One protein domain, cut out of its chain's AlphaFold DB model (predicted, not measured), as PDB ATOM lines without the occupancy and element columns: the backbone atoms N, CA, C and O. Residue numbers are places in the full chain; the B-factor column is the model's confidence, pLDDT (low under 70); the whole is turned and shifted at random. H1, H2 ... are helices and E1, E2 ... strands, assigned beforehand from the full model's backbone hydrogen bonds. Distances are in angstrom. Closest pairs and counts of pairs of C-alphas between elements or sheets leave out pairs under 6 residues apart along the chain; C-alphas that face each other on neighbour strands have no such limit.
ATOM      1  N   GLN A   2      -5.203 -22.883 -14.993       60.53
ATOM      2  CA  GLN A   2      -3.810 -22.607 -14.583       60.53
ATOM      3  C   GLN A   2      -3.500 -21.107 -14.419       60.53
ATOM      4  O   GLN A   2      -2.960 -20.717 -13.393       60.53
ATOM      5  N   GLU A   3      -3.935 -20.248 -15.347       62.72
ATOM      6  CA  GLU A   3      -3.728 -18.788 -15.230       62.72
ATOM      7  C   GLU A   3      -4.413 -18.170 -13.998       62.72
ATOM      8  O   GLU A   3      -3.855 -17.288 -13.352       62.72
ATOM      9  N   GLN A   4      -5.600 -18.662 -13.624       61.16
ATOM     10  CA  GLN A   4      -6.324 -18.190 -12.435       61.16
ATOM     11  C   GLN A   4      -5.639 -18.625 -11.131       61.16
ATOM     12  O   GLN A   4      -5.601 -17.852 -10.177       61.16
ATOM     13  N   ILE A   5      -5.075 -19.838 -11.098       63.28
ATOM     14  CA  ILE A   5      -4.288 -20.329  -9.957       63.28
ATOM     15  C   ILE A   5      -3.007 -19.502  -9.818       63.28
ATOM     16  O   ILE A   5      -2.703 -19.036  -8.726       63.28
ATOM     17  N   SER A   6      -2.320 -19.223 -10.927       66.56
ATOM     18  CA  SER A   6      -1.073 -18.457 -10.903       66.56
ATOM     19  C   SER A   6      -1.261 -16.999 -10.484       66.56
ATOM     20  O   SER A   6      -0.498 -16.468  -9.671       66.56
ATOM     21  N   GLN A   7      -2.345 -16.370 -10.944       72.94
ATOM     22  CA  GLN A   7      -2.741 -15.042 -10.483       72.94
ATOM     23  C   GLN A   7      -3.033 -15.032  -8.970       72.94
ATOM     24  O   GLN A   7      -2.589 -14.127  -8.264       72.94
ATOM     25  N   SER A   8      -3.686 -16.080  -8.453       82.31
ATOM     26  CA  SER A   8      -3.947 -16.241  -7.018       82.31
ATOM     27  C   SER A   8      -2.663 -16.444  -6.199       82.31
ATOM     28  O   SER A   8      -2.497 -15.803  -5.157       82.31
ATOM     29  N   THR A   9      -1.714 -17.258  -6.681       87.69
ATOM     30  CA  THR A   9      -0.398 -17.443  -6.045       87.69
ATOM     31  C   THR A   9       0.355 -16.116  -5.957       87.69
ATOM     32  O   THR A   9       0.889 -15.768  -4.899       87.69
ATOM     33  N   LYS A  10       0.354 -15.330  -7.039       87.06
ATOM     34  CA  LYS A  10       1.003 -14.016  -7.083       87.06
ATOM     35  C   LYS A  10       0.402 -13.029  -6.098       87.06
ATOM     36  O   LYS A  10       1.141 -12.417  -5.328       87.06
ATOM     37  N   GLU A  11      -0.918 -12.905  -6.072       88.75
ATOM     38  CA  GLU A  11      -1.613 -12.029  -5.126       88.75
ATOM     39  C   GLU A  11      -1.309 -12.413  -3.675       88.75
ATOM     40  O   GLU A  11      -1.036 -11.538  -2.846       88.75
ATOM     41  N   LYS A  12      -1.265 -13.719  -3.376       90.31
ATOM     42  CA  LYS A  12      -0.946 -14.215  -2.037       90.31
ATOM     43  C   LYS A  12       0.498 -13.932  -1.630       90.31
ATOM     44  O   LYS A  12       0.738 -13.456  -0.521       90.31
ATOM     45  N   ALA A  13       1.453 -14.174  -2.522       88.12
ATOM     46  CA  ALA A  13       2.862 -13.893  -2.267       88.12
ATOM     47  C   ALA A  13       3.098 -12.386  -2.035       88.12
ATOM     48  O   ALA A  13       3.806 -11.997  -1.107       88.12
ATOM     49  N   GLN A  14       2.431 -11.526  -2.810       89.88
ATOM     50  CA  GLN A  14       2.469 -10.070  -2.636       89.88
ATOM     51  C   GLN A  14       1.786  -9.598  -1.343       89.88
ATOM     52  O   GLN A  14       2.204  -8.615  -0.732       89.88
ATOM     53  N   GLU A  15       0.715 -10.263  -0.904       90.38
ATOM     54  CA  GLU A  15       0.117 -10.030   0.414       90.38
ATOM     55  C   GLU A  15       1.122 -10.312   1.540       90.38
ATOM     56  O   GLU A  15       1.265  -9.495   2.448       90.38
ATOM     57  N   ILE A  16       1.852 -11.429   1.461       88.44
ATOM     58  CA  ILE A  16       2.876 -11.788   2.450       88.44
ATOM     59  C   ILE A  16       4.019 -10.775   2.440       88.44
ATOM     60  O   ILE A  16       4.362 -10.272   3.505       88.44
ATOM     61  N   ALA A  17       4.541 -10.399   1.270       86.75
ATOM     62  CA  ALA A  17       5.570  -9.362   1.158       86.75
ATOM     63  C   ALA A  17       5.163  -8.070   1.894       86.75
ATOM     64  O   ALA A  17       5.876  -7.601   2.784       86.75
ATOM     65  N   ARG A  18       3.937  -7.583   1.653       88.56
ATOM     66  CA  ARG A  18       3.393  -6.398   2.339       88.56
ATOM     67  C   ARG A  18       3.323  -6.552   3.860       88.56
ATOM     68  O   ARG A  18       3.635  -5.601   4.571       88.56
ATOM     69  N   ARG A  19       2.949  -7.729   4.378       88.56
ATOM     70  CA  ARG A  19       2.899  -7.995   5.834       88.56
ATOM     71  C   ARG A  19       4.271  -7.909   6.503       88.56
ATOM     72  O   ARG A  19       4.342  -7.566   7.677       88.56
ATOM     73  N   PHE A  20       5.335  -8.214   5.767       86.38
ATOM     74  CA  PHE A  20       6.715  -8.121   6.243       86.38
ATOM     75  C   PHE A  20       7.349  -6.745   5.984       86.38
ATOM     76  O   PHE A  20       8.524  -6.551   6.289       86.38
ATOM     77  N   GLY A  21       6.591  -5.778   5.445       80.25
ATOM     78  CA  GLY A  21       7.130  -4.469   5.065       80.25
ATOM     79  C   GLY A  21       8.200  -4.580   3.978       80.25
ATOM     80  O   GLY A  21       9.164  -3.820   3.989       80.25
ATOM     81  N   VAL A  22       8.051  -5.579   3.108       81.50
ATOM     82  CA  VAL A  22       8.950  -5.898   2.003       81.50
ATOM     83  C   VAL A  22       8.220  -5.571   0.709       81.50
ATOM     84  O   VAL A  22       7.086  -6.014   0.492       81.50
ATOM     85  N   GLU A  23       8.849  -4.788  -0.159       74.00
ATOM     86  CA  GLU A  23       8.265  -4.494  -1.464       74.00
ATOM     87  C   GLU A  23       8.371  -5.694  -2.418       74.00
ATOM     88  O   GLU A  23       9.088  -6.678  -2.208       74.00
ATOM     89  N   VAL A  24       7.598  -5.657  -3.498       66.56
ATOM     90  CA  VAL A  24       7.772  -6.629  -4.576       66.56
ATOM     91  C   VAL A  24       9.117  -6.333  -5.230       66.56
ATOM     92  O   VAL A  24       9.294  -5.246  -5.763       66.56
ATOM     93  N   MET A  25      10.021  -7.317  -5.235       64.88
ATOM     94  CA  MET A  25      11.373  -7.188  -5.804       64.88
ATOM     95  C   MET A  25      12.350  -6.363  -4.945       64.88
ATOM     96  O   MET A  25      13.238  -5.703  -5.480       64.88
ATOM     97  N   ASP A  26      12.174  -6.415  -3.625       72.19
ATOM     98  CA  ASP A  26      13.007  -5.719  -2.643       72.19
ATOM     99  C   ASP A  26      14.418  -6.327  -2.490       72.19
ATOM    100  O   ASP A  26      14.672  -7.506  -2.780       72.19
ATOM    101  N   ASP A  27      15.338  -5.517  -1.981       88.31
ATOM    102  CA  ASP A  27      16.673  -5.935  -1.569       88.31
ATOM    103  C   ASP A  27      16.651  -6.279  -0.075       88.31
ATOM    104  O   ASP A  27      16.601  -5.410   0.793       88.31
ATOM    105  N   LEU A  28      16.692  -7.573   0.251       94.50
ATOM    106  CA  LEU A  28      16.645  -8.038   1.638       94.50
ATOM    107  C   LEU A  28      18.014  -8.014   2.316       94.50
ATOM    108  O   LEU A  28      18.142  -8.504   3.438       94.50
ATOM    109  N   ARG A  29      19.057  -7.479   1.669       94.88
ATOM    110  CA  ARG A  29      20.404  -7.502   2.243       94.88
ATOM    111  C   ARG A  29      20.503  -6.738   3.548       94.88
ATOM    112  O   ARG A  29      21.309  -7.154   4.367       94.88
ATOM    113  N   ASP A  30      19.685  -5.713   3.768       92.31
ATOM    114  CA  ASP A  30      19.686  -4.917   5.002       92.31
ATOM    115  C   ASP A  30      18.845  -5.523   6.139       92.31
ATOM    116  O   ASP A  30      18.907  -5.041   7.271       92.31
ATOM    117  N   LYS A  31      18.081  -6.587   5.869       93.88
ATOM    118  CA  LYS A  31      17.285  -7.298   6.879       93.88
ATOM    119  C   LYS A  31      18.163  -8.242   7.704       93.88
ATOM    120  O   LYS A  31      19.196  -8.723   7.235       93.88
ATOM    121  N   SER A  32      17.741  -8.526   8.936       95.94
ATOM    122  CA  SER A  32      18.374  -9.564   9.757       95.94
ATOM    123  C   SER A  32      18.103 -10.964   9.195       95.94
ATOM    124  O   SER A  32      17.096 -11.187   8.518       95.94
ATOM    125  N   ASN A  33      18.976 -11.929   9.503       97.25
ATOM    126  CA  ASN A  33      18.795 -13.314   9.058       97.25
ATOM    127  C   ASN A  33      17.442 -13.882   9.529       97.25
ATOM    128  O   ASN A  33      16.716 -14.467   8.725       97.25
ATOM    129  N   ASP A  34      17.049 -13.627  10.781       96.81
ATOM    130  CA  ASP A  34      15.753 -14.045  11.339       96.81
ATOM    131  C   ASP A  34      14.557 -13.491  10.554       96.81
ATOM    132  O   ASP A  34      13.593 -14.213  10.285       96.81
ATOM    133  N   GLU A  35      14.596 -12.215  10.158       95.50
ATOM    134  CA  GLU A  35      13.544 -11.615   9.329       95.50
ATOM    135  C   GLU A  35      13.461 -12.288   7.960       95.50
ATOM    136  O   GLU A  35      12.360 -12.592   7.493       95.50
ATOM    137  N   VAL A  36      14.610 -12.575   7.342       96.94
ATOM    138  CA  VAL A  36      14.683 -13.274   6.054       96.94
ATOM    139  C   VAL A  36      14.111 -14.690   6.169       96.94
ATOM    140  O   VAL A  36      13.267 -15.074   5.355       96.94
ATOM    141  N   PHE A  37      14.494 -15.457   7.195       97.00
ATOM    142  CA  PHE A  37      13.957 -16.800   7.428       97.00
ATOM    143  C   PHE A  37      12.451 -16.783   7.676       97.00
ATOM    144  O   PHE A  37      11.728 -17.575   7.072       97.00
ATOM    145  N   ARG A  38      11.951 -15.869   8.516       96.62
ATOM    146  CA  ARG A  38      10.509 -15.740   8.777       96.62
ATOM    147  C   ARG A  38       9.732 -15.358   7.523       96.62
ATOM    148  O   ARG A  38       8.630 -15.862   7.328       96.62
ATOM    149  N   PHE A  39      10.293 -14.490   6.684       96.06
ATOM    150  CA  PHE A  39       9.666 -14.078   5.434       96.06
ATOM    151  C   PHE A  39       9.539 -15.246   4.445       96.06
ATOM    152  O   PHE A  39       8.434 -15.554   3.997       96.06
ATOM    153  N   PHE A  40      10.640 -15.941   4.143       96.81
ATOM    154  CA  PHE A  40      10.599 -17.093   3.236       96.81
ATOM    155  C   PHE A  40       9.830 -18.280   3.823       96.81
ATOM    156  O   PHE A  40       9.157 -18.985   3.074       96.81
ATOM    157  N   GLY A  41       9.871 -18.470   5.145       96.44
ATOM    158  CA  GLY A  41       9.052 -19.458   5.846       96.44
ATOM    159  C   GLY A  41       7.566 -19.196   5.631       96.44
ATOM    160  O   GLY A  41       6.864 -20.061   5.124       96.44
ATOM    161  N   ALA A  42       7.108 -17.962   5.865       95.81
ATOM    162  CA  ALA A  42       5.710 -17.589   5.646       95.81
ATOM    163  C   ALA A  42       5.251 -17.780   4.191       95.81
ATOM    164  O   ALA A  42       4.089 -18.113   3.956       95.81
ATOM    165  N   LEU A  43       6.142 -17.568   3.214       95.31
ATOM    166  CA  LEU A  43       5.862 -17.858   1.807       95.31
ATOM    167  C   LEU A  43       5.670 -19.362   1.580       95.31
ATOM    168  O   LEU A  43       4.650 -19.763   1.021       95.31
ATOM    169  N   VAL A  44       6.612 -20.191   2.033       94.56
ATOM    170  CA  VAL A  44       6.565 -21.654   1.879       94.56
ATOM    171  C   VAL A  44       5.375 -22.276   2.617       94.56
ATOM    172  O   VAL A  44       4.702 -23.136   2.049       94.56
ATOM    173  N   ASP A  45       5.040 -21.782   3.811       94.62
ATOM    174  CA  ASP A  45       3.926 -22.256   4.646       94.62
ATOM    175  C   ASP A  45       2.553 -22.104   3.970       94.62
ATOM    176  O   ASP A  45       1.583 -22.751   4.361       94.62
ATOM    177  N   THR A  46       2.447 -21.282   2.918       93.25
ATOM    178  CA  THR A  46       1.228 -21.234   2.093       93.25
ATOM    179  C   THR A  46       0.959 -22.538   1.350       93.25
ATOM    180  O   THR A  46      -0.173 -22.779   0.936       93.25
ATOM    181  N   GLY A  47       1.994 -23.350   1.114       92.25
ATOM    182  CA  GLY A  47       1.942 -24.532   0.258       92.25
ATOM    183  C   GLY A  47       1.806 -24.226  -1.239       92.25
ATOM    184  O   GLY A  47       1.722 -25.161  -2.030       92.25
ATOM    185  N   LEU A  48       1.793 -22.949  -1.642       94.25
ATOM    186  CA  LEU A  48       1.557 -22.521  -3.028       94.25
ATOM    187  C   LEU A  48       2.839 -22.244  -3.813       94.25
ATOM    188  O   LEU A  48       2.789 -22.085  -5.030       94.25
ATOM    189  N   VAL A  49       3.986 -22.164  -3.139       95.81
ATOM    190  CA  VAL A  49       5.239 -21.728  -3.759       95.81
ATOM    191  C   VAL A  49       6.359 -22.742  -3.578       95.81
ATOM    192  O   VAL A  49       6.362 -23.545  -2.645       95.81
ATOM    193  N   VAL A  50       7.332 -22.667  -4.479       96.69
ATOM    194  CA  VAL A  50       8.652 -23.291  -4.353       96.69
ATOM    195  C   VAL A  50       9.725 -22.235  -4.593       96.69
ATOM    196  O   VAL A  50       9.474 -21.200  -5.212       96.69
ATOM    197  N   LEU A  51      10.921 -22.473  -4.070       97.38
ATOM    198  CA  LEU A  51      12.003 -21.499  -4.036       97.38
ATOM    199  C   LEU A  51      13.209 -21.969  -4.856       97.38
ATOM    200  O   LEU A  51      13.618 -23.129  -4.774       97.38
ATOM    201  N   HIS A  52      13.819 -21.052  -5.606       96.69
ATOM    202  CA  HIS A  52      15.062 -21.279  -6.350       96.69
ATOM    203  C   HIS A  52      16.138 -20.281  -5.920       96.69
ATOM    204  O   HIS A  52      15.909 -19.076  -5.960       96.69
ATOM    205  N   GLY A  53      17.320 -20.773  -5.548       96.12
ATOM    206  CA  GLY A  53      18.458 -19.946  -5.147       96.12
ATOM    207  C   GLY A  53      19.574 -19.927  -6.184       96.12
ATOM    208  O   GLY A  53      19.952 -20.977  -6.707       96.12
ATOM    209  N   THR A  54      20.147 -18.754  -6.443       93.81
ATOM    210  CA  THR A  54      21.315 -18.591  -7.322       93.81
ATOM    211  C   THR A  54      22.250 -17.495  -6.830       93.81
ATOM    212  O   THR A  54      21.807 -16.447  -6.366       93.81
ATOM    213  N   ASN A  55      23.553 -17.708  -7.001       92.50
ATOM    214  CA  ASN A  55      24.593 -16.734  -6.672       92.50
ATOM    215  C   ASN A  55      24.860 -15.728  -7.812       92.50
ATOM    216  O   ASN A  55      25.954 -15.171  -7.918       92.50
ATOM    217  N   ALA A  56      23.894 -15.555  -8.719       89.25
ATOM    218  CA  ALA A  56      23.992 -14.593  -9.808       89.25
ATOM    219  C   ALA A  56      24.088 -13.160  -9.266       89.25
ATOM    220  O   ALA A  56      23.397 -12.793  -8.319       89.25
ATOM    221  N   GLU A  57      24.950 -12.358  -9.887       87.12
ATOM    222  CA  GLU A  57      25.128 -10.948  -9.531       87.12
ATOM    223  C   GLU A  57      23.940 -10.097  -9.992       87.12
ATOM    224  O   GLU A  57      23.485  -9.200  -9.276       87.12
ATOM    225  N   TYR A  82      14.978 -26.171 -11.348       91.44
ATOM    226  CA  TYR A  82      14.872 -26.911 -10.087       91.44
ATOM    227  C   TYR A  82      14.574 -25.950  -8.942       91.44
ATOM    228  O   TYR A  82      15.170 -24.873  -8.863       91.44
ATOM    229  N   ALA A  83      13.681 -26.341  -8.048       94.31
ATOM    230  CA  ALA A  83      13.256 -25.564  -6.895       94.31
ATOM    231  C   ALA A  83      13.058 -26.479  -5.680       94.31
ATOM    232  O   ALA A  83      13.090 -27.702  -5.799       94.31
ATOM    233  N   GLN A  84      12.886 -25.887  -4.505       93.50
ATOM    234  CA  GLN A  84      12.685 -26.608  -3.248       93.50
ATOM    235  C   GLN A  84      11.436 -26.079  -2.544       93.50
ATOM    236  O   GLN A  84      11.129 -24.891  -2.640       93.50
ATOM    237  N   ASP A  85      10.741 -26.936  -1.806       90.69
ATOM    238  CA  ASP A  85       9.634 -26.536  -0.927       90.69
ATOM    239  C   ASP A  85      10.069 -26.294   0.527       90.69
ATOM    240  O   ASP A  85       9.230 -26.204   1.415       90.69
ATOM    241  N   GLY A  86      11.373 -26.132   0.762       92.31
ATOM    242  CA  GLY A  86      11.954 -25.653   2.015       92.31
ATOM    243  C   GLY A  86      12.856 -24.436   1.797       92.31
ATOM    244  O   GLY A  86      13.229 -24.114   0.670       92.31
ATOM    245  N   ILE A  87      13.235 -23.759   2.884       94.94
ATOM    246  CA  ILE A  87      13.949 -22.469   2.822       94.94
ATOM    247  C   ILE A  87      15.479 -22.600   2.835       94.94
ATOM    248  O   ILE A  87      16.173 -21.834   2.167       94.94
ATOM    249  N   THR A  88      16.020 -23.584   3.555       95.00
ATOM    250  CA  THR A  88      17.460 -23.670   3.849       95.00
ATOM    251  C   THR A  88      18.303 -23.887   2.596       95.00
ATOM    252  O   THR A  88      19.307 -23.206   2.396       95.00
ATOM    253  N   ILE A  89      17.890 -24.816   1.727       94.38
ATOM    254  CA  ILE A  89      18.641 -25.155   0.510       94.38
ATOM    255  C   ILE A  89      18.663 -23.969  -0.472       94.38
ATOM    256  O   ILE A  89      19.759 -23.568  -0.860       94.38
ATOM    257  N   PRO A  90      17.527 -23.347  -0.858       96.38
ATOM    258  CA  PRO A  90      17.530 -22.182  -1.745       96.38
ATOM    259  C   PRO A  90      18.337 -21.004  -1.203       96.38
ATOM    260  O   PRO A  90      19.124 -20.425  -1.947       96.38
ATOM    261  N   LEU A  91      18.211 -20.671   0.088       97.56
ATOM    262  CA  LEU A  91      19.007 -19.592   0.681       97.56
ATOM    263  C   LEU A  91      20.506 -19.925   0.647       97.56
ATOM    264  O   LEU A  91      21.312 -19.087   0.249       97.56
ATOM    265  N   GLY A  92      20.879 -21.165   0.973       96.88
ATOM    266  CA  GLY A  92      22.267 -21.622   0.909       96.88
ATOM    267  C   GLY A  92      22.841 -21.594  -0.511       96.88
ATOM    268  O   GLY A  92      23.962 -21.134  -0.721       96.88
ATOM    269  N   LEU A  93      22.065 -22.027  -1.507       95.12
ATOM    270  CA  LEU A  93      22.458 -21.986  -2.919       95.12
ATOM    271  C   LEU A  93      22.562 -20.562  -3.469       95.12
ATOM    272  O   LEU A  93      23.388 -20.321  -4.349       95.12
ATOM    273  N   ALA A  94      21.749 -19.634  -2.960       97.19
ATOM    274  CA  ALA A  94      21.825 -18.231  -3.335       97.19
ATOM    275  C   ALA A  94      23.140 -17.591  -2.884       97.19
ATOM    276  O   ALA A  94      23.698 -16.781  -3.617       97.19
ATOM    277  N   ILE A  95      23.665 -17.978  -1.720       97.75
ATOM    278  CA  ILE A  95      24.852 -17.329  -1.151       97.75
ATOM    279  C   ILE A  95      26.165 -18.083  -1.384       97.75
ATOM    280  O   ILE A  95      27.241 -17.503  -1.254       97.75
ATOM    281  N   LEU A  96      26.124 -19.372  -1.735       95.94
ATOM    282  CA  LEU A  96      27.328 -20.147  -2.036       95.94
ATOM    283  C   LEU A  96      27.958 -19.662  -3.348       95.94
ATOM    284  O   LEU A  96      27.352 -19.772  -4.415       95.94
ATOM    285  N   ASN A  97      29.206 -19.188  -3.312       95.06
ATOM    286  CA  ASN A  97      29.861 -18.609  -4.486       95.06
ATOM    287  C   ASN A  97      30.388 -19.683  -5.455       95.06
ATOM    288  O   ASN A  97      31.590 -19.859  -5.658       95.06
ATOM    289  N   ARG A  98      29.475 -20.416  -6.101       88.12
ATOM    290  CA  ARG A  98      29.809 -21.538  -6.995       88.12
ATOM    291  C   ARG A  98      30.678 -21.102  -8.178       88.12
ATOM    292  O   ARG A  98      31.435 -21.920  -8.693       88.12
ATOM    293  N   LYS A  99      30.593 -19.835  -8.602       88.50
ATOM    294  CA  LYS A  99      31.449 -19.266  -9.659       88.50
ATOM    295  C   LYS A  99      32.908 -19.175  -9.203       88.50
ATOM    296  O   LYS A  99      33.783 -19.630  -9.932       88.50
ATOM    297  N   TYR A 100      33.155 -18.640  -8.006       92.38
ATOM    298  CA  TYR A 100      34.490 -18.595  -7.401       92.38
ATOM    299  C   TYR A 100      35.041 -19.996  -7.123       92.38
ATOM    300  O   TYR A 100      36.160 -20.314  -7.513       92.38
ATOM    301  N   LEU A 101      34.232 -20.872  -6.521       91.19
ATOM    302  CA  LEU A 101      34.671 -22.230  -6.193       91.19
ATOM    303  C   LEU A 101      35.092 -23.006  -7.450       91.19
ATOM    304  O   LEU A 101      36.159 -23.612  -7.463       91.19
ATOM    305  N   LYS A 102      34.314 -22.914  -8.539       86.44
ATOM    306  CA  LYS A 102      34.651 -23.539  -9.831       86.44
ATOM    307  C   LYS A 102      35.867 -22.922 -10.520       86.44
ATOM    308  O   LYS A 102      36.518 -23.611 -11.298       86.44
ATOM    309  N   SER A 103      36.156 -21.637 -10.303       88.88
ATOM    310  CA  SER A 103      37.340 -21.001 -10.896       88.88
ATOM    311  C   SER A 103      38.619 -21.319 -10.122       88.88
ATOM    312  O   SER A 103      39.699 -21.334 -10.712       88.88
ATOM    313  N   LYS A 104      38.507 -21.587  -8.816       87.38
ATOM    314  CA  LYS A 104      39.644 -21.868  -7.936       87.38
ATOM    315  C   LYS A 104      40.005 -23.350  -7.865       87.38
ATOM    316  O   LYS A 104      41.186 -23.675  -7.757       87.38
ATOM    317  N   LEU A 105      39.008 -24.231  -7.904       87.38
ATOM    318  CA  LEU A 105      39.164 -25.653  -7.624       87.38
ATOM    319  C   LEU A 105      38.798 -26.503  -8.844       87.38
ATOM    320  O   LEU A 105      37.750 -26.315  -9.462       87.38
ATOM    321  N   LYS A 106      39.657 -27.475  -9.163       77.56
ATOM    322  CA  LYS A 106      39.325 -28.569 -10.084       77.56
ATOM    323  C   LYS A 106      38.576 -29.660  -9.317       77.56
ATOM    324  O   LYS A 106      38.835 -29.844  -8.129       77.56
ATOM    325  N   ASP A 107      37.652 -30.339  -9.994       72.62
ATOM    326  CA  ASP A 107      36.921 -31.506  -9.473       72.62
ATOM    327  C   ASP A 107      36.256 -31.266  -8.106       72.62
ATOM    328  O   ASP A 107      36.322 -32.078  -7.188       72.62
ATOM    329  N   ALA A 108      35.632 -30.094  -7.962       75.62
ATOM    330  CA  ALA A 108      34.998 -29.656  -6.728       75.62
ATOM    331  C   ALA A 108      33.487 -29.935  -6.756       75.62
ATOM    332  O   ALA A 108      32.791 -29.523  -7.691       75.62
ATOM    333  N   SER A 109      32.973 -30.599  -5.719       81.62
ATOM    334  CA  SER A 109      31.553 -30.919  -5.569       81.62
ATOM    335  C   SER A 109      30.983 -30.301  -4.293       81.62
ATOM    336  O   SER A 109      31.564 -30.366  -3.211       81.62
ATOM    337  N   ALA A 110      29.819 -29.673  -4.440       85.56
ATOM    338  CA  ALA A 110      29.019 -29.177  -3.333       85.56
ATOM    339  C   ALA A 110      27.596 -29.697  -3.510       85.56
ATOM    340  O   ALA A 110      26.960 -29.413  -4.535       85.56
ATOM    341  N   GLY A 111      27.132 -30.442  -2.517       87.06
ATOM    342  CA  GLY A 111      25.815 -31.054  -2.465       87.06
ATOM    343  C   GLY A 111      25.150 -30.825  -1.115       87.06
ATOM    344  O   GLY A 111      25.604 -30.029  -0.289       87.06
ATOM    345  N   TRP A 112      24.034 -31.507  -0.913       87.81
ATOM    346  CA  TRP A 112      23.318 -31.504   0.351       87.81
ATOM    347  C   TRP A 112      22.534 -32.801   0.507       87.81
ATOM    348  O   TRP A 112      22.065 -33.398  -0.465       87.81
ATOM    349  N   THR A 113      22.327 -33.188   1.756       85.25
ATOM    350  CA  THR A 113      21.384 -34.229   2.155       85.25
ATOM    351  C   THR A 113      20.337 -33.630   3.082       85.25
ATOM    352  O   THR A 113      20.562 -32.619   3.749       85.25
ATOM    353  N   SER A 114      19.133 -34.198   3.083       81.25
ATOM    354  CA  SER A 114      18.054 -33.781   3.980       81.25
ATOM    355  C   SER A 114      17.435 -35.010   4.627       81.25
ATOM    356  O   SER A 114      16.872 -35.861   3.944       81.25
ATOM    357  N   VAL A 115      17.574 -35.115   5.948       79.31
ATOM    358  CA  VAL A 115      17.082 -36.240   6.751       79.31
ATOM    359  C   VAL A 115      16.282 -35.677   7.916       79.31
ATOM    360  O   VAL A 115      16.821 -34.902   8.702       79.31
ATOM    361  N   LYS A 116      15.007 -36.075   8.046       75.38
ATOM    362  CA  LYS A 116      14.099 -35.603   9.115       75.38
ATOM    363  C   LYS A 116      14.116 -34.071   9.263       75.38
ATOM    364  O   LYS A 116      14.363 -33.567  10.350       75.38
ATOM    365  N   GLU A 117      13.948 -33.356   8.148       73.88
ATOM    366  CA  GLU A 117      13.940 -31.878   8.087       73.88
ATOM    367  C   GLU A 117      15.270 -31.191   8.455       73.88
ATOM    368  O   GLU A 117      15.381 -29.970   8.378       73.88
ATOM    369  N   LYS A 118      16.328 -31.952   8.769       83.62
ATOM    370  CA  LYS A 118      17.680 -31.415   8.922       83.62
ATOM    371  C   LYS A 118      18.418 -31.468   7.587       83.62
ATOM    372  O   LYS A 118      18.704 -32.551   7.071       83.62
ATOM    373  N   THR A 119      18.771 -30.301   7.057       89.19
ATOM    374  CA  THR A 119      19.674 -30.170   5.906       89.19
ATOM    375  C   THR A 119      21.128 -30.202   6.373       89.19
ATOM    376  O   THR A 119      21.498 -29.494   7.308       89.19
ATOM    377  N   THR A 120      21.953 -31.011   5.709       91.81
ATOM    378  CA  THR A 120      23.414 -31.004   5.857       91.81
ATOM    379  C   THR A 120      24.038 -30.692   4.503       91.81
ATOM    380  O   THR A 120      23.728 -31.363   3.520       91.81
ATOM    381  N   PHE A 121      24.896 -29.679   4.444       92.62
ATOM    382  CA  PHE A 121      25.674 -29.343   3.257       92.62
ATOM    383  C   PHE A 121      26.948 -30.177   3.209       92.62
ATOM    384  O   PHE A 121      27.617 -30.383   4.223       92.62
ATOM    385  N   GLU A 122      27.274 -30.661   2.020       92.19
ATOM    386  CA  GLU A 122      28.353 -31.615   1.797       92.19
ATOM    387  C   GLU A 122      29.349 -31.018   0.821       92.19
ATOM    388  O   GLU A 122      28.988 -30.631  -0.295       92.19
ATOM    389  N   PHE A 123      30.599 -30.920   1.258       92.44
ATOM    390  CA  PHE A 123      31.672 -30.288   0.506       92.44
ATOM    391  C   PHE A 123      32.799 -31.275   0.246       92.44
ATOM    392  O   PHE A 123      33.219 -32.002   1.146       92.44
ATOM    393  N   SER A 124      33.330 -31.280  -0.975       90.94
ATOM    394  CA  SER A 124      34.558 -32.016  -1.274       90.94
ATOM    395  C   SER A 124      35.709 -31.497  -0.401       90.94
ATOM    396  O   SER A 124      35.661 -30.331   0.005       90.94
ATOM    397  N   PRO A 125      36.755 -32.300  -0.126       91.38
ATOM    398  CA  PRO A 125      37.831 -31.920   0.799       91.38
ATOM    399  C   PRO A 125      38.403 -30.517   0.546       91.38
ATOM    400  O   PRO A 125      38.510 -29.698   1.454       91.38
ATOM    401  N   ASN A 126      38.642 -30.182  -0.723       90.94
ATOM    402  CA  ASN A 126      39.144 -28.875  -1.152       90.94
ATOM    403  C   ASN A 126      38.160 -27.702  -0.934       90.94
ATOM    404  O   ASN A 126      38.596 -26.587  -0.663       90.94
ATOM    405  N   ILE A 127      36.843 -27.918  -1.034       93.31
ATOM    406  CA  ILE A 127      35.833 -26.908  -0.676       93.31
ATOM    407  C   ILE A 127      35.739 -26.802   0.849       93.31
ATOM    408  O   ILE A 127      35.675 -25.698   1.388       93.31
ATOM    409  N   TYR A 128      35.754 -27.934   1.553       94.06
ATOM    410  CA  TYR A 128      35.640 -27.973   3.006       94.06
ATOM    411  C   TYR A 128      36.820 -27.273   3.699       94.06
ATOM    412  O   TYR A 128      36.633 -26.589   4.702       94.06
ATOM    413  N   GLU A 129      38.028 -27.368   3.139       93.56
ATOM    414  CA  GLU A 129      39.192 -26.594   3.586       93.56
ATOM    415  C   GLU A 129      38.981 -25.080   3.465       93.56
ATOM    416  O   GLU A 129      39.208 -24.368   4.444       93.56
ATOM    417  N   LEU A 130      38.492 -24.586   2.319       94.56
ATOM    418  CA  LEU A 130      38.214 -23.153   2.129       94.56
ATOM    419  C   LEU A 130      37.136 -22.640   3.092       94.56
ATOM    420  O   LEU A 130      37.257 -21.536   3.632       94.56
ATOM    421  N   TYR A 131      36.105 -23.456   3.327       95.31
ATOM    422  CA  TYR A 131      35.070 -23.176   4.318       95.31
ATOM    423  C   TYR A 131      35.680 -23.046   5.723       95.31
ATOM    424  O   TYR A 131      35.498 -22.019   6.374       95.31
ATOM    425  N   LYS A 132      36.474 -24.033   6.164       95.19
ATOM    426  CA  LYS A 132      37.140 -24.019   7.480       95.19
ATOM    427  C   LYS A 132      38.110 -22.851   7.646       95.19
ATOM    428  O   LYS A 132      38.240 -22.332   8.750       95.19
ATOM    429  N   SER A 133      38.792 -22.437   6.576       94.88
ATOM    430  CA  SER A 133      39.707 -21.293   6.625       94.88
ATOM    431  C   SER A 133      38.999 -19.936   6.670       94.88
ATOM    432  O   SER A 133      39.668 -18.924   6.859       94.88
ATOM    433  N   GLY A 134      37.677 -19.899   6.467       94.81
ATOM    434  CA  GLY A 134      36.916 -18.653   6.389       94.81
ATOM    435  C   GLY A 134      37.278 -17.817   5.161       94.81
ATOM    436  O   GLY A 134      37.428 -16.602   5.278       94.81
ATOM    437  N   ASP A 135      37.463 -18.450   3.992       96.25
ATOM    438  CA  ASP A 135      37.802 -17.726   2.762       96.25
ATOM    439  C   ASP A 135      36.757 -16.615   2.493       96.25
ATOM    440  O   ASP A 135      35.554 -16.895   2.425       96.25
ATOM    441  N   PRO A 136      37.179 -15.347   2.326       94.62
ATOM    442  CA  PRO A 136      36.260 -14.208   2.266       94.62
ATOM    443  C   PRO A 136      35.350 -14.204   1.028       94.62
ATOM    444  O   PRO A 136      34.345 -13.485   1.007       94.62
ATOM    445  N   ASN A 137      35.696 -14.990   0.004       95.25
ATOM    446  CA  ASN A 137      34.959 -15.126  -1.250       95.25
ATOM    447  C   ASN A 137      34.120 -16.409  -1.307       95.25
ATOM    448  O   ASN A 137      33.431 -16.624  -2.307       95.25
ATOM    449  N   PHE A 138      34.162 -17.250  -0.268       96.12
ATOM    450  CA  PHE A 138      33.412 -18.505  -0.209       96.12
ATOM    451  C   PHE A 138      31.900 -18.275  -0.345       96.12
ATOM    452  O   PHE A 138      31.204 -19.010  -1.052       96.12
ATOM    453  N   PHE A 139      31.415 -17.193   0.268       97.50
ATOM    454  CA  PHE A 139      30.036 -16.737   0.168       97.50
ATOM    455  C   PHE A 139      29.941 -15.378  -0.534       97.50
ATOM    456  O   PHE A 139      30.817 -14.519  -0.409       97.50
ATOM    457  N   THR A 140      28.847 -15.170  -1.254       97.12
ATOM    458  CA  THR A 140      28.497 -13.934  -1.960       97.12
ATOM    459  C   THR A 140      27.016 -13.630  -1.773       97.12
ATOM    460  O   THR A 140      26.248 -14.504  -1.389       97.12
ATOM    461  N   ASP A 141      26.607 -12.388  -2.010       97.25
ATOM    462  CA  ASP A 141      25.183 -12.077  -2.123       97.25
ATOM    463  C   ASP A 141      24.606 -12.763  -3.369       97.25
ATOM    464  O   ASP A 141      25.325 -12.991  -4.348       97.25
ATOM    465  N   GLY A 142      23.307 -13.039  -3.355       96.44
ATOM    466  CA  GLY A 142      22.624 -13.676  -4.477       96.44
ATOM    467  C   GLY A 142      21.125 -13.438  -4.459       96.44
ATOM    468  O   GLY A 142      20.639 -12.554  -3.754       96.44
ATOM    469  N   TYR A 143      20.393 -14.228  -5.239       96.81
ATOM    470  CA  TYR A 143      18.949 -14.101  -5.392       96.81
ATOM    471  C   TYR A 143      18.220 -15.380  -5.007       96.81
ATOM    472  O   TYR A 143      18.646 -16.488  -5.346       96.81
ATOM    473  N   VAL A 144      17.069 -15.196  -4.368       97.44
ATOM    474  CA  VAL A 144      16.059 -16.232  -4.171       97.44
ATOM    475  C   VAL A 144      14.803 -15.841  -4.937       97.44
ATOM    476  O   VAL A 144      14.249 -14.756  -4.754       97.44
ATOM    477  N   TYR A 145      14.359 -16.742  -5.801       96.88
ATOM    478  CA  TYR A 145      13.166 -16.597  -6.619       96.88
ATOM    479  C   TYR A 145      12.027 -17.408  -6.019       96.88
ATOM    480  O   TYR A 145      12.207 -18.573  -5.662       96.88
ATOM    481  N   VAL A 146      10.857 -16.783  -5.940       96.12
ATOM    482  CA  VAL A 146       9.596 -17.399  -5.527       96.12
ATOM    483  C   VAL A 146       8.850 -17.810  -6.786       96.12
ATOM    484  O   VAL A 146       8.605 -16.978  -7.661       96.12
ATOM    485  N   LEU A 147       8.507 -19.087  -6.887       96.25
ATOM    486  CA  LEU A 147       7.930 -19.700  -8.078       96.25
ATOM    487  C   LEU A 147       6.592 -20.344  -7.727       96.25
ATOM    488  O   LEU A 147       6.407 -20.837  -6.614       96.25
ATOM    489  N   ASP A 148       5.666 -20.344  -8.680       95.38
ATOM    490  CA  ASP A 148       4.358 -20.966  -8.509       95.38
ATOM    491  C   ASP A 148       4.487 -22.492  -8.525       95.38
ATOM    492  O   ASP A 148       4.838 -23.089  -9.544       95.38
ATOM    493  N   LYS A 149       4.198 -23.132  -7.386       94.62
ATOM    494  CA  LYS A 149       4.351 -24.582  -7.208       94.62
ATOM    495  C   LYS A 149       3.470 -25.377  -8.168       94.62
ATOM    496  O   LYS A 149       3.837 -26.491  -8.529       94.62
ATOM    497  N   ALA A 150       2.351 -24.808  -8.625       93.69
ATOM    498  CA  ALA A 150       1.453 -25.459  -9.578       93.69
ATOM    499  C   ALA A 150       2.116 -25.764 -10.936       93.69
ATOM    500  O   ALA A 150       1.641 -26.640 -11.661       93.69
ATOM    501  N   ASN A 151       3.218 -25.082 -11.266       93.75
ATOM    502  CA  ASN A 151       3.982 -25.298 -12.497       93.75
ATOM    503  C   ASN A 151       5.088 -26.354 -12.352       93.75
ATOM    504  O   ASN A 151       5.838 -26.588 -13.298       93.75
ATOM    505  N   PHE A 152       5.220 -26.974 -11.177       93.81
ATOM    506  CA  PHE A 152       6.303 -27.896 -10.867       93.81
ATOM    507  C   PHE A 152       5.796 -29.301 -10.562       93.81
ATOM    508  O   PHE A 152       4.716 -29.511 -10.012       93.81
ATOM    509  N   ILE A 153       6.642 -30.279 -10.866       91.69
ATOM    510  CA  ILE A 153       6.441 -31.686 -10.539       91.69
ATOM    511  C   ILE A 153       7.400 -32.039  -9.402       91.69
ATOM    512  O   ILE A 153       8.603 -31.777  -9.489       91.69
ATOM    513  N   ASN A 154       6.877 -32.641  -8.334       89.12
ATOM    514  CA  ASN A 154       7.714 -33.182  -7.267       89.12
ATOM    515  C   ASN A 154       8.627 -34.275  -7.841       89.12
ATOM    516  O   ASN A 154       8.153 -35.135  -8.584       89.12
ATOM    517  N   ALA A 155       9.920 -34.234  -7.524       79.38
ATOM    518  CA  ALA A 155      10.875 -35.274  -7.884       79.38
ATOM    519  C   ALA A 155      10.882 -36.352  -6.782       79.38
ATOM    520  O   ALA A 155      11.529 -36.157  -5.749       79.38
ATOM    521  N   PRO A 156      10.198 -37.501  -6.963       68.19
ATOM    522  CA  PRO A 156      10.030 -38.483  -5.888       68.19
ATOM    523  C   PRO A 156      11.361 -39.129  -5.475       68.19
ATOM    524  O   PRO A 156      11.493 -39.653  -4.373       68.19
ATOM    525  N   ASP A 157      12.352 -39.094  -6.370       64.75
ATOM    526  CA  ASP A 157      13.714 -39.588  -6.187       64.75
ATOM    527  C   ASP A 157      14.663 -38.564  -5.533       64.75
ATOM    528  O   ASP A 157      15.827 -38.885  -5.290       64.75
ATOM    529  N   ALA A 158      14.194 -37.349  -5.224       65.44
ATOM    530  CA  ALA A 158      15.047 -36.239  -4.793       65.44
ATOM    531  C   ALA A 158      14.519 -35.444  -3.577       65.44
ATOM    532  O   ALA A 158      14.950 -34.317  -3.340       65.44
ATOM    533  N   GLY A 159      13.657 -36.042  -2.745       71.94
ATOM    534  CA  GLY A 159      13.224 -35.453  -1.470       71.94
ATOM    535  C   GLY A 159      12.390 -34.169  -1.654       71.94
ATOM    536  O   GLY A 159      11.370 -34.234  -2.339       71.94
ATOM    537  N   PRO A 160      12.779 -33.016  -1.061       79.31
ATOM    538  CA  PRO A 160      12.043 -31.745  -1.171       79.31
ATOM    539  C   PRO A 160      12.198 -31.040  -2.535       79.31
ATOM    540  O   PRO A 160      11.813 -29.882  -2.693       79.31
ATOM    541  N   GLU A 161      12.790 -31.706  -3.528       87.00
ATOM    542  CA  GLU A 161      13.059 -31.125  -4.838       87.00
ATOM    543  C   GLU A 161      11.838 -31.167  -5.764       87.00
ATOM    544  O   GLU A 161      11.105 -32.153  -5.881       87.00
ATOM    545  N   TRP A 162      11.659 -30.066  -6.479       92.31
ATOM    546  CA  TRP A 162      10.632 -29.851  -7.482       92.31
ATOM    547  C   TRP A 162      11.306 -29.434  -8.784       92.31
ATOM    548  O   TRP A 162      12.302 -28.711  -8.766       92.31
ATOM    549  N   HIS A 163      10.765 -29.856  -9.925       92.50
ATOM    550  CA  HIS A 163      11.299 -29.463 -11.227       92.50
ATOM    551  C   HIS A 163      10.204 -29.047 -12.210       92.50
ATOM    552  O   HIS A 163       9.087 -29.560 -12.174       92.50
ATOM    553  N   SER A 164      10.557 -28.134 -13.112       92.94
ATOM    554  CA  SER A 164       9.761 -27.761 -14.279       92.94
ATOM    555  C   SER A 164      10.629 -27.832 -15.530       92.94
ATOM    556  O   SER A 164      11.695 -27.226 -15.581       92.94
ATOM    557  N   GLU A 165      10.196 -28.581 -16.544       92.19
ATOM    558  CA  GLU A 165      10.942 -28.761 -17.803       92.19
ATOM    559  C   GLU A 165      10.773 -27.585 -18.782       92.19
ATOM    560  O   GLU A 165      11.334 -27.588 -19.879       92.19
ATOM    561  N   VAL A 166      10.018 -26.560 -18.386       92.75
ATOM    562  CA  VAL A 166       9.856 -25.311 -19.133       92.75
ATOM    563  C   VAL A 166      10.363 -24.140 -18.304       92.75
ATOM    564  O   VAL A 166      10.355 -24.183 -17.072       92.75
ATOM    565  N   ASP A 167      10.792 -23.083 -18.986       94.94
ATOM    566  CA  ASP A 167      11.221 -21.852 -18.329       94.94
ATOM    567  C   ASP A 167      10.131 -21.307 -17.399       94.94
ATOM    568  O   ASP A 167       8.937 -21.488 -17.652       94.94
ATOM    569  N   GLN A 168      10.542 -20.619 -16.340       95.31
ATOM    570  CA  GLN A 168       9.636 -20.108 -15.318       95.31
ATOM    571  C   GLN A 168       9.806 -18.608 -15.135       95.31
ATOM    572  O   GLN A 168      10.930 -18.121 -14.987       95.31
ATOM    573  N   ASP A 169       8.681 -17.906 -15.078       94.12
ATOM    574  CA  ASP A 169       8.633 -16.503 -14.688       94.12
ATOM    575  C   ASP A 169       8.483 -16.424 -13.159       94.12
ATOM    576  O   ASP A 169       7.523 -16.973 -12.602       94.12
ATOM    577  N   PRO A 170       9.420 -15.783 -12.441       93.44
ATOM    578  CA  PRO A 170       9.311 -15.628 -11.002       93.44
ATOM    579  C   PRO A 170       8.087 -14.818 -10.590       93.44
ATOM    580  O   PRO A 170       7.812 -13.741 -11.116       93.44
ATOM    581  N   VAL A 171       7.392 -15.308  -9.566       92.50
ATOM    582  CA  VAL A 171       6.316 -14.571  -8.901       92.50
ATOM    583  C   VAL A 171       6.903 -13.377  -8.147       92.50
ATOM    584  O   VAL A 171       6.364 -12.272  -8.213       92.50
ATOM    585  N   LEU A 172       8.018 -13.609  -7.447       92.94
ATOM    586  CA  LEU A 172       8.834 -12.613  -6.755       92.94
ATOM    587  C   LEU A 172      10.317 -12.999  -6.878       92.94
ATOM    588  O   LEU A 172      10.647 -14.173  -7.043       92.94
ATOM    589  N   ALA A 173      11.213 -12.024  -6.745       94.06
ATOM    590  CA  ALA A 173      12.658 -12.234  -6.728       94.06
ATOM    591  C   ALA A 173      13.290 -11.307  -5.691       94.06
ATOM    592  O   ALA A 173      13.046 -10.106  -5.738       94.06
ATOM    593  N   TYR A 174      14.097 -11.848  -4.784       95.94
ATOM    594  CA  TYR A 174      14.676 -11.094  -3.673       95.94
ATOM    595  C   TYR A 174      16.180 -11.266  -3.629       95.94
ATOM    596  O   TYR A 174      16.679 -12.394  -3.685       95.94
ATOM    597  N   ARG A 175      16.899 -10.151  -3.491       96.06
ATOM    598  CA  ARG A 175      18.338 -10.190  -3.238       96.06
ATOM    599  C   ARG A 175      18.577 -10.477  -1.761       96.06
ATOM    600  O   ARG A 175      17.942  -9.865  -0.910       96.06
ATOM    601  N   VAL A 176      19.473 -11.407  -1.452       97.19
ATOM    602  CA  VAL A 176      19.789 -11.835  -0.084       97.19
ATOM    603  C   VAL A 176      21.279 -11.701   0.201       97.19
ATOM    604  O   VAL A 176      22.112 -11.795  -0.704       97.19
ATOM    605  N   SER A 177      21.615 -11.457   1.469       97.31
ATOM    606  CA  SER A 177      22.997 -11.222   1.889       97.31
ATOM    607  C   SER A 177      23.735 -12.520   2.189       97.31
ATOM    608  O   SER A 177      23.183 -13.428   2.810       97.31
ATOM    609  N   LYS A 178      25.036 -12.551   1.883       97.50
ATOM    610  CA  LYS A 178      25.939 -13.619   2.335       97.50
ATOM    611  C   LYS A 178      25.997 -13.811   3.852       97.50
ATOM    612  O   LYS A 178      26.433 -14.869   4.293       97.50
ATOM    613  N   ARG A 179      25.547 -12.831   4.650       97.25
ATOM    614  CA  ARG A 179      25.444 -12.935   6.120       97.25
ATOM    615  C   ARG A 179      24.570 -14.099   6.587       97.25
ATOM    616  O   ARG A 179      24.806 -14.636   7.663       97.25
ATOM    617  N   LEU A 180      23.645 -14.565   5.746       97.69
ATOM    618  CA  LEU A 180      22.877 -15.790   5.984       97.69
ATOM    619  C   LEU A 180      23.765 -17.026   6.213       97.69
ATOM    620  O   LEU A 180      23.311 -18.012   6.791       97.69
ATOM    621  N   ALA A 181      25.029 -16.995   5.780       97.19
ATOM    622  CA  ALA A 181      25.951 -18.101   5.976       97.19
ATOM    623  C   ALA A 181      26.205 -18.424   7.456       97.19
ATOM    624  O   ALA A 181      26.441 -19.589   7.771       97.19
ATOM    625  N   GLU A 182      26.103 -17.428   8.342       95.75
ATOM    626  CA  GLU A 182      26.288 -17.577   9.792       95.75
ATOM    627  C   GLU A 182      25.285 -18.569  10.407       95.75
ATOM    628  O   GLU A 182      25.640 -19.319  11.315       95.75
ATOM    629  N   ASP A 183      24.073 -18.647   9.850       96.69
ATOM    630  CA  ASP A 183      23.007 -19.531  10.335       96.69
ATOM    631  C   ASP A 183      22.829 -20.794   9.482       96.69
ATOM    632  O   ASP A 183      22.464 -21.856   9.997       96.69
ATOM    633  N   ILE A 184      23.094 -20.708   8.173       96.69
ATOM    634  CA  ILE A 184      22.896 -21.823   7.232       96.69
ATOM    635  C   ILE A 184      24.059 -22.815   7.286       96.69
ATOM    636  O   ILE A 184      23.838 -24.028   7.335       96.69
ATOM    637  N   PHE A 185      25.295 -22.316   7.276       96.12
ATOM    638  CA  PHE A 185      26.517 -23.118   7.182       96.12
ATOM    639  C   PHE A 185      27.231 -23.162   8.535       96.12
ATOM    640  O   PHE A 185      28.409 -22.820   8.646       96.12
ATOM    641  N   ARG A 186      26.509 -23.579   9.578       94.56
ATOM    642  CA  ARG A 186      27.056 -23.810  10.919       94.56
ATOM    643  C   ARG A 186      27.880 -25.105  10.949       94.56
ATOM    644  O   ARG A 186      27.632 -26.008  10.151       94.56
ATOM    645  N   PRO A 187      28.830 -25.259  11.889       91.75
ATOM    646  CA  PRO A 187      29.665 -26.461  11.963       91.75
ATOM    647  C   PRO A 187      28.887 -27.784  12.068       91.75
ATOM    648  O   PRO A 187      29.381 -28.821  11.644       91.75
ATOM    649  N   ASP A 188      27.670 -27.766  12.617       91.00
ATOM    650  CA  ASP A 188      26.799 -28.936  12.762       91.00
ATOM    651  C   ASP A 188      25.855 -29.175  11.563       91.00
ATOM    652  O   ASP A 188      25.087 -30.149  11.572       91.00
TER     653      ASP A 188
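AT A GLANCE: This is residues 2 to 57 and 82 to 188 of the 200 residues of an uncharacterized protein of Candidatus Yanofskybacteria bacterium RIFCSPHIGHO2_02_FULL_41_11 (UniProt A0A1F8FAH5). A three-stranded sheet of E1, E5 and E7 has H2 and H3 over one face and the long helix H1 across one end of its strands. The small strand pair E2 and E6 packs beside E1, H6 packs on H3, and beyond H3 come the hairpin E3 and E4 and, farthest from H1, H4 and H5. The printed part has 163 residues with six named helices and seven named strands, in the order H1 H2 E1 E2 H3 H4 E3 E4 H5 E5 E6 E7 H6; its three sheets, E1-E5-E7, E2-E6 and E3-E4, are antiparallel. The class is mixed, helices and strands; the whole is compact, with a radius of gyration of the C-alphas of 15.9 A and spans of 48 by 36 by 29 A.

HOW THE PARTS SIT: H1, residues 2 to 19, and H2, residues 33 to 44, form a helical hairpin; they touch at Ala 13 and Leu 43, closest C-alphas 6.4 A, at a shallow tilt of 27 degrees, opposite ways. E1, residues 49 to 54, and E7, residues 172 to 176, are the edge strands beside E5, residues 142 to 148; N 52 and O 145 are 3.0 A apart, N 144 and O 174 2.9 A, within hydrogen-bond range. With H3, residues 88 to 95, H1 and H2 make two layers, helices on one face of this sheet. H2 has a height over the sheet of 9.9 A, H3 of 6.4 A. E2, residues 82 to 84, pairs with E6, residues 161 to 164, with N 83 and O 162 2.8 A apart; the closest C-alphas of E1 and E2, His 52 and Ala 83, are 4.7 A apart. H4, residues 98 to 104, is close but not clearly touching H5, residues 125 to 132; the closest C-alphas, Leu 101 and Ile 127, are 7.3 A apart. E3, residues 110 to 115, and E4, residues 118 to 123, form a hairpin, with N 113 and O 120 2.9 A apart. H6, residues 178 to 184, touches H3 at a shallow tilt of 26 degrees, closest C-alphas Ile 95 and Lys 178, 5.2 A. Every O i to N i+4 pair is within hydrogen-bond range in H1, H2, H3 and H4, but 3 of 4 in H5 and 1 of 3 in H6, where 3 of 4 O i to N i+3 pairs are.

IN THESE COORDINATES: H1 begins at C-alpha 2, (-3.810, -22.607, -14.583), and is 26.0 A long; H2 is 16.5 A and E5 20.1 A. H6 ends at C-alpha 184, (22.896, -21.823, 7.232).

THE WHOLE: The C-alphas farthest apart, Gln 4 and Ser 133, are 49.9 A apart. Residues 58 to 81 are not printed; C-alphas 57 and 82 are 19.0 A apart. The links H1 to H2 and E5 to E6 are long. The pLDDT is under 70 at residues 2 to 6, 24 to 25 and 156 to 158.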